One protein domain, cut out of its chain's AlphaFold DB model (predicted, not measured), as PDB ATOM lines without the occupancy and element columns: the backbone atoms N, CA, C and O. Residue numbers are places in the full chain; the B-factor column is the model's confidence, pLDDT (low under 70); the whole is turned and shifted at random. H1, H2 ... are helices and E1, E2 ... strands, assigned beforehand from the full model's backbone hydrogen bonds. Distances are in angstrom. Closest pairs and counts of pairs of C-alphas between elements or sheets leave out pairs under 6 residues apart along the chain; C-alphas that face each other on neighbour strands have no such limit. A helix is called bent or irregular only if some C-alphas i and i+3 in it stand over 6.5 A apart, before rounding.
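What this domain is: This is residues 149 to 203 of the 226 residues of the protein "Hypothetical protein" of Noctiluca scintillans (UniProt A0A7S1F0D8). A two-stranded hairpin, E1 and E2, forms one side of a flat, open C shape; the short helix H1 makes the turn, and the long helix H2 folds back along the hairpin with a gap between them. The end of H2 and the tail after it, residues 193 to 203, stick out. The printed part has 55 residues, with two named strands followed by two named helices; its class is mixed, helices and strands, and the two strands are antiparallel. It is loose, with a radius of gyration of the C-alphas of 13.0 A and spans of 36 by 29 by 12 A.

Where its parts are: E1, residues 149 to 153, begins at C-alpha 149 at (7.994, -8.166, 139.386) and is 12.9 A long. E2, residues 156 to 162, is 18.2 A long. H1, residues 167 to 174, is 10.3 A long. H2, residues 180 to 196, is 24.7 A long and ends at C-alpha 196 at (22.653, -23.309, 153.792). H2 has a kink of 29 degrees near residue 190 and is only just irregular: C-alphas 192 and 195 are 6.8 A apart.

How they stand to each other: E1 and E2 are a hairpin, antiparallel at 166 degrees; N 151 and O 159 are 2.8 A apart and N 153 and O 156 2.9 A, both within hydrogen-bond range. E1 and H2 are near each other, with 6 pairs of C-alphas within 10 A. H1 touches H2, which meets it with residues 180 to 184 alone; the closest C-alphas, of Leu 172 and Pro 180, are 5.3 A apart. These helices run opposite ways at a steep tilt of 47 degrees. E1 and H1 are apart, and so are E2 and H2. In H1 every O i to N i+4 pair is within hydrogen-bond range; in H2, 11 of 13 are.

The domain as a whole: The two C-alphas farthest apart, of Pro 162 and Lys 203, are 38.5 A apart. Residues 193 to 203, of which 193 to 196 belong to H2, stand free. The printed part has no cut, and its three links are tight. The mean pLDDT of the printed part is 84.5; residues 194 to 203 are under 70.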
ATOM      1  N   PHE A 149       7.299  -6.952 138.976       93.06
ATOM      2  CA  PHE A 149       7.994  -8.166 139.386       93.06
ATOM      3  C   PHE A 149       7.029  -9.123 140.074       93.06
ATOM      4  O   PHE A 149       6.199  -8.708 140.883       93.06
ATOM      5  N   LEU A 150       7.184 -10.409 139.769       93.69
ATOM      6  CA  LEU A 150       6.588 -11.513 140.507       93.69
ATOM      7  C   LEU A 150       7.733 -12.377 141.033       93.69
ATOM      8  O   LEU A 150       8.431 -13.029 140.261       93.69
ATOM      9  N   HIS A 151       7.933 -12.361 142.347       91.38
ATOM     10  CA  HIS A 151       8.886 -13.224 143.033       91.38
ATOM     11  C   HIS A 151       8.157 -14.480 143.500       91.38
ATOM     12  O   HIS A 151       7.255 -14.418 144.339       91.38
ATOM     13  N   LEU A 152       8.541 -15.612 142.917       90.31
ATOM     14  CA  LEU A 152       8.088 -16.941 143.299       90.31
ATOM     15  C   LEU A 152       9.221 -17.647 144.050       90.31
ATOM     16  O   LEU A 152      10.334 -17.711 143.530       90.31
ATOM     17  N   SER A 153       8.939 -18.206 145.224       88.12
ATOM     18  CA  SER A 153       9.882 -19.041 145.978       88.12
ATOM     19  C   SER A 153       9.154 -20.229 146.591       88.12
ATOM     20  O   SER A 153       8.018 -20.098 147.034       88.12
ATOM     21  N   GLN A 154       9.785 -21.406 146.569       86.81
ATOM     22  CA  GLN A 154       9.235 -22.653 147.131       86.81
ATOM     23  C   GLN A 154       7.788 -22.969 146.692       86.81
ATOM     24  O   GLN A 154       7.020 -23.594 147.415       86.81
ATOM     25  N   GLY A 155       7.411 -22.559 145.475       87.00
ATOM     26  CA  GLY A 155       6.069 -22.768 144.921       87.00
ATOM     27  C   GLY A 155       5.017 -21.741 145.351       87.00
ATOM     28  O   GLY A 155       3.873 -21.846 144.908       87.00
ATOM     29  N   GLU A 156       5.388 -20.733 146.138       90.06
ATOM     30  CA  GLU A 156       4.507 -19.661 146.597       90.06
ATOM     31  C   GLU A 156       4.914 -18.304 146.023       90.06
ATOM     32  O   GLU A 156       6.088 -18.015 145.777       90.06
ATOM     33  N   VAL A 157       3.916 -17.454 145.788       92.50
ATOM     34  CA  VAL A 157       4.144 -16.070 145.373       92.50
ATOM     35  C   VAL A 157       4.498 -15.266 146.617       92.50
ATOM     36  O   VAL A 157       3.630 -14.965 147.432       92.50
ATOM     37  N   VAL A 158       5.773 -14.918 146.746       92.62
ATOM     38  CA  VAL A 158       6.303 -14.156 147.882       92.62
ATOM     39  C   VAL A 158       5.968 -12.676 147.736       92.62
ATOM     40  O   VAL A 158       5.580 -12.017 148.699       92.62
ATOM     41  N   ARG A 159       6.117 -12.136 146.521       91.56
ATOM     42  CA  ARG A 159       5.902 -10.713 146.247       91.56
ATOM     43  C   ARG A 159       5.412 -10.496 144.825       91.56
ATOM     44  O   ARG A 159       5.956 -11.062 143.881       91.56
ATOM     45  N   VAL A 160       4.434  -9.608 144.677       95.00
ATOM     46  CA  VAL A 160       4.064  -8.991 143.400       95.00
ATOM     47  C   VAL A 160       4.048  -7.492 143.614       95.00
ATOM     48  O   VAL A 160       3.369  -7.021 144.524       95.00
ATOM     49  N   ALA A 161       4.813  -6.750 142.823       94.94
ATOM     50  CA  ALA A 161       4.873  -5.299 142.945       94.94
ATOM     51  C   ALA A 161       5.203  -4.644 141.597       94.94
ATOM     52  O   ALA A 161       5.975  -5.218 140.821       94.94
ATOM     53  N   PRO A 162       4.668  -3.443 141.315       95.25
ATOM     54  CA  PRO A 162       5.187  -2.589 140.257       95.25
ATOM     55  C   PRO A 162       6.682  -2.329 140.464       95.25
ATOM     56  O   PRO A 162       7.133  -2.139 141.595       95.25
ATOM     57  N   VAL A 163       7.459  -2.276 139.381       92.44
ATOM     58  CA  VAL A 163       8.922  -2.091 139.466       92.44
ATOM     59  C   VAL A 163       9.296  -0.802 140.209       92.44
ATOM     60  O   VAL A 163      10.244  -0.798 140.990       92.44
ATOM     61  N   GLY A 164       8.517   0.271 140.031       91.12
ATOM     62  CA  GLY A 164       8.729   1.552 140.718       91.12
ATOM     63  C   GLY A 164       8.483   1.526 142.232       91.12
ATOM     64  O   GLY A 164       8.918   2.438 142.925       91.12
ATOM     65  N   GLU A 165       7.819   0.494 142.757       94.00
ATOM     66  CA  GLU A 165       7.565   0.318 144.196       94.00
ATOM     67  C   GLU A 165       8.602  -0.597 144.870       94.00
ATOM     68  O   GLU A 165       8.588  -0.785 146.091       94.00
ATOM     69  N   VAL A 166       9.528  -1.176 144.100       93.44
ATOM     70  CA  VAL A 166      10.601  -2.021 144.631       93.44
ATOM     71  C   VAL A 166      11.791  -1.152 145.027       93.44
ATOM     72  O   VAL A 166      12.693  -0.896 144.233       93.44
ATOM     73  N   GLN A 167      11.789  -0.701 146.284       93.50
ATOM     74  CA  GLN A 167      12.812   0.191 146.844       93.50
ATOM     75  C   GLN A 167      14.238  -0.339 146.658       93.50
ATOM     76  O   GLN A 167      15.141   0.430 146.339       93.50
ATOM     77  N   GLU A 168      14.438  -1.649 146.807       93.56
ATOM     78  CA  GLU A 168      15.741  -2.291 146.633       93.56
ATOM     79  C   GLU A 168      16.267  -2.112 145.202       93.56
ATOM     80  O   GLU A 168      17.459  -1.902 144.997       93.56
ATOM     81  N   TYR A 169      15.371  -2.150 144.212       93.44
ATOM     82  CA  TYR A 169      15.706  -1.919 142.810       93.44
ATOM     83  C   TYR A 169      16.018  -0.443 142.546       93.44
ATOM     84  O   TYR A 169      17.026  -0.128 141.915       93.44
ATOM     85  N   SER A 170      15.202   0.472 143.081       93.31
ATOM     86  CA  SER A 170      15.447   1.917 142.977       93.31
ATOM     87  C   SER A 170      16.777   2.328 143.612       93.31
ATOM     88  O   SER A 170      17.477   3.178 143.067       93.31
ATOM     89  N   GLN A 171      17.150   1.705 144.731       94.75
ATOM     90  CA  GLN A 171      18.431   1.946 145.384       94.75
ATOM     91  C   GLN A 171      19.602   1.453 144.525       94.75
ATOM     92  O   GLN A 171      20.550   2.202 144.318       94.75
ATOM     93  N   LEU A 172      19.512   0.249 143.949       93.94
ATOM     94  CA  LEU A 172      20.548  -0.270 143.044       93.94
ATOM     95  C   LEU A 172      20.767   0.639 141.823       93.94
ATOM     96  O   LEU A 172      21.904   0.812 141.383       93.94
ATOM     97  N   LEU A 173      19.692   1.233 141.296       91.81
ATOM     98  CA  LEU A 173      19.772   2.234 140.231       91.81
ATOM     99  C   LEU A 173      20.459   3.523 140.704       91.81
ATOM    100  O   LEU A 173      21.336   4.033 140.009       91.81
ATOM    101  N   ALA A 174      20.089   4.040 141.881       93.56
ATOM    102  CA  ALA A 174      20.677   5.254 142.452       93.56
ATOM    103  C   ALA A 174      22.173   5.096 142.777       93.56
ATOM    104  O   ALA A 174      22.951   6.029 142.583       93.56
ATOM    105  N   ASP A 175      22.575   3.901 143.204       94.44
ATOM    106  CA  ASP A 175      23.958   3.539 143.518       94.44
ATOM    107  C   ASP A 175      24.818   3.309 142.252       94.44
ATOM    108  O   ASP A 175      26.027   3.093 142.348       94.44
ATOM    109  N   GLY A 176      24.221   3.357 141.052       91.44
ATOM    110  CA  GLY A 176      24.936   3.228 139.780       91.44
ATOM    111  C   GLY A 176      25.418   1.808 139.470       91.44
ATOM    112  O   GLY A 176      26.439   1.637 138.800       91.44
ATOM    113  N   HIS A 177      24.718   0.777 139.957       90.00
ATOM    114  CA  HIS A 177      25.033  -0.605 139.595       90.00
ATOM    115  C   HIS A 177      24.900  -0.821 138.081       90.00
ATOM    116  O   HIS A 177      23.946  -0.364 137.461       90.00
ATOM    117  N   LEU A 178      25.835  -1.575 137.492       87.06
ATOM    118  CA  LEU A 178      25.816  -1.888 136.056       87.06
ATOM    119  C   LEU A 178      24.694  -2.860 135.662       87.06
ATOM    120  O   LEU A 178      24.270  -2.854 134.514       87.06
ATOM    121  N   THR A 179      24.261  -3.719 136.590       89.75
ATOM    122  CA  THR A 179      23.239  -4.758 136.366       89.75
ATOM    123  C   THR A 179      22.265  -4.843 137.554       89.75
ATOM    124  O   THR A 179      22.213  -5.852 138.270       89.75
ATOM    125  N   PRO A 180      21.497  -3.775 137.834       91.56
ATOM    126  CA  PRO A 180      20.614  -3.678 138.999       91.56
ATOM    127  C   PRO A 180      19.586  -4.813 139.068       91.56
ATOM    128  O   PRO A 180      19.303  -5.317 140.153       91.56
ATOM    129  N   LEU A 181      19.049  -5.261 137.927       90.25
ATOM    130  CA  LEU A 181      18.059  -6.340 137.909       90.25
ATOM    131  C   LEU A 181      18.679  -7.680 138.325       90.25
ATOM    132  O   LEU A 181      18.130  -8.389 139.168       90.25
ATOM    133  N   TYR A 182      19.855  -7.994 137.779       90.81
ATOM    134  CA  TYR A 182      20.601  -9.188 138.165       90.81
ATOM    135  C   TYR A 182      20.961  -9.160 139.652       90.81
ATOM    136  O   TYR A 182      20.758 -10.153 140.348       90.81
ATOM    137  N   GLU A 183      21.464  -8.031 140.158       91.00
ATOM    138  CA  GLU A 183      21.863  -7.911 141.563       91.00
ATOM    139  C   GLU A 183      20.666  -8.035 142.518       91.00
ATOM    140  O   GLU A 183      20.780  -8.702 143.548       91.00
ATOM    141  N   LEU A 184      19.506  -7.471 142.165       91.62
ATOM    142  CA  LEU A 184      18.266  -7.630 142.927       91.62
ATOM    143  C   LEU A 184      17.873  -9.106 143.053       91.62
ATOM    144  O   LEU A 184      17.727  -9.622 144.162       91.62
ATOM    145  N   VAL A 185      17.741  -9.798 141.918       90.00
ATOM    146  CA  VAL A 185      17.321 -11.206 141.894       90.00
ATOM    147  C   VAL A 185      18.358 -12.090 142.578       90.00
ATOM    148  O   VAL A 185      18.012 -12.983 143.351       90.00
ATOM    149  N   ARG A 186      19.647 -11.805 142.372       88.56
ATOM    150  CA  ARG A 186      20.738 -12.474 143.079       88.56
ATOM    151  C   ARG A 186      20.582 -12.335 144.595       88.56
ATOM    152  O   ARG A 186      20.757 -13.328 145.293       88.56
ATOM    153  N   ARG A 187      20.237 -11.159 145.128       89.62
ATOM    154  CA  ARG A 187      20.005 -10.988 146.576       89.62
ATOM    155  C   ARG A 187      18.845 -11.844 147.077       89.62
ATOM    156  O   ARG A 187      19.008 -12.492 148.108       89.62
ATOM    157  N   TRP A 188      17.730 -11.899 146.347       88.94
ATOM    158  CA  TRP A 188      16.581 -12.745 146.705       88.94
ATOM    159  C   TRP A 188      16.950 -14.227 146.729       88.94
ATOM    160  O   TRP A 188      16.802 -14.879 147.758       88.94
ATOM    161  N   ILE A 189      17.552 -14.728 145.647       85.62
ATOM    162  CA  ILE A 189      17.970 -16.131 145.538       85.62
ATOM    163  C   ILE A 189      18.959 -16.495 146.655       85.62
ATOM    164  O   ILE A 189      18.820 -17.520 147.317       85.62
ATOM    165  N   TYR A 190      19.972 -15.663 146.906       83.06
ATOM    166  CA  TYR A 190      20.964 -15.965 147.941       83.06
ATOM    167  C   TYR A 190      20.404 -15.868 149.361       83.06
ATOM    168  O   TYR A 190      20.932 -16.550 150.236       83.06
ATOM    169  N   ALA A 191      19.385 -15.044 149.611       82.94
ATOM    170  CA  ALA A 191      18.698 -15.024 150.900       82.94
ATOM    171  C   ALA A 191      17.971 -16.353 151.158       82.94
ATOM    172  O   ALA A 191      18.053 -16.875 152.264       82.94
ATOM    173  N   GLU A 192      17.370 -16.951 150.124       78.56
ATOM    174  CA  GLU A 192      16.760 -18.287 150.207       78.56
ATOM    175  C   GLU A 192      17.809 -19.373 150.491       78.56
ATOM    176  O   GLU A 192      17.602 -20.253 151.323       78.56
ATOM    177  N   TYR A 193      18.987 -19.284 149.864       73.94
ATOM    178  CA  TYR A 193      20.083 -20.222 150.125       73.94
ATOM    179  C   TYR A 193      20.793 -20.012 151.470       73.94
ATOM    180  O   TYR A 193      21.536 -20.900 151.875       73.94
ATOM    181  N   GLN A 194      20.635 -18.881 152.168       58.06
ATOM    182  CA  GLN A 194      21.387 -18.593 153.402       58.06
ATOM    183  C   GLN A 194      20.989 -19.453 154.615       58.06
ATOM    184  O   GLN A 194      21.763 -19.497 155.572       58.06
ATOM    185  N   GLU A 195      19.908 -20.241 154.549       52.66
ATOM    186  CA  GLU A 195      19.720 -21.390 155.458       52.66
ATOM    187  C   GLU A 195      20.817 -22.466 155.279       52.66
ATOM    188  O   GLU A 195      21.148 -23.198 156.209       52.66
ATOM    189  N   SER A 196      21.472 -22.506 154.116       52.06
ATOM    190  CA  SER A 196      22.653 -23.309 153.792       52.06
ATOM    191  C   SER A 196      23.791 -22.394 153.313       52.06
ATOM    192  O   SER A 196      24.142 -22.350 152.136       52.06
ATOM    193  N   SER A 197      24.421 -21.666 154.237       50.22
ATOM    194  CA  SER A 197      25.519 -20.703 154.004       50.22
ATOM    195  C   SER A 197      26.794 -21.258 153.323       50.22
ATOM    196  O   SER A 197      27.770 -20.530 153.110       50.22
ATOM    197  N   ALA A 198      26.812 -22.532 152.930       58.38
ATOM    198  CA  ALA A 198      27.871 -23.120 152.128       58.38
ATOM    199  C   ALA A 198      27.829 -22.574 150.688       58.38
ATOM    200  O   ALA A 198      26.892 -22.824 149.939       58.38
ATOM    201  N   LYS A 199      28.892 -21.876 150.268       63.16
ATOM    202  CA  LYS A 199      29.226 -21.646 148.850       63.16
ATOM    203  C   LYS A 199      30.207 -22.740 148.412       63.16
ATOM    204  O   LYS A 199      31.412 -22.479 148.417       63.16
ATOM    205  N   PRO A 200      29.753 -23.970 148.102       60.97
ATOM    206  CA  PRO A 200      30.644 -25.105 147.857       60.97
ATOM    207  C   PRO A 200      31.618 -24.851 146.699       60.97
ATOM    208  O   PRO A 200      32.768 -25.254 146.781       60.97
ATOM    209  N   TRP A 201      31.217 -24.075 145.686       65.44
ATOM    210  CA  TRP A 201      32.075 -23.688 144.556       65.44
ATOM    211  C   TRP A 201      33.203 -22.697 144.908       65.44
ATOM    212  O   TRP A 201      34.051 -22.423 144.066       65.44
ATOM    213  N   ARG A 202      33.223 -22.133 146.128       60.72
ATOM    214  CA  ARG A 202      34.326 -21.292 146.638       60.72
ATOM    215  C   ARG A 202      35.308 -22.048 147.539       60.72
ATOM    216  O   ARG A 202      36.319 -21.466 147.918       60.72
ATOM    217  N   LYS A 203      35.029 -23.309 147.889       57.47
ATOM    218  CA  LYS A 203      35.955 -24.169 148.638       57.47
ATOM    219  C   LYS A 203      36.788 -24.979 147.649       57.47
ATOM    220  O   LYS A 203      36.417 -26.088 147.280       57.47
TER     221      LYS A 203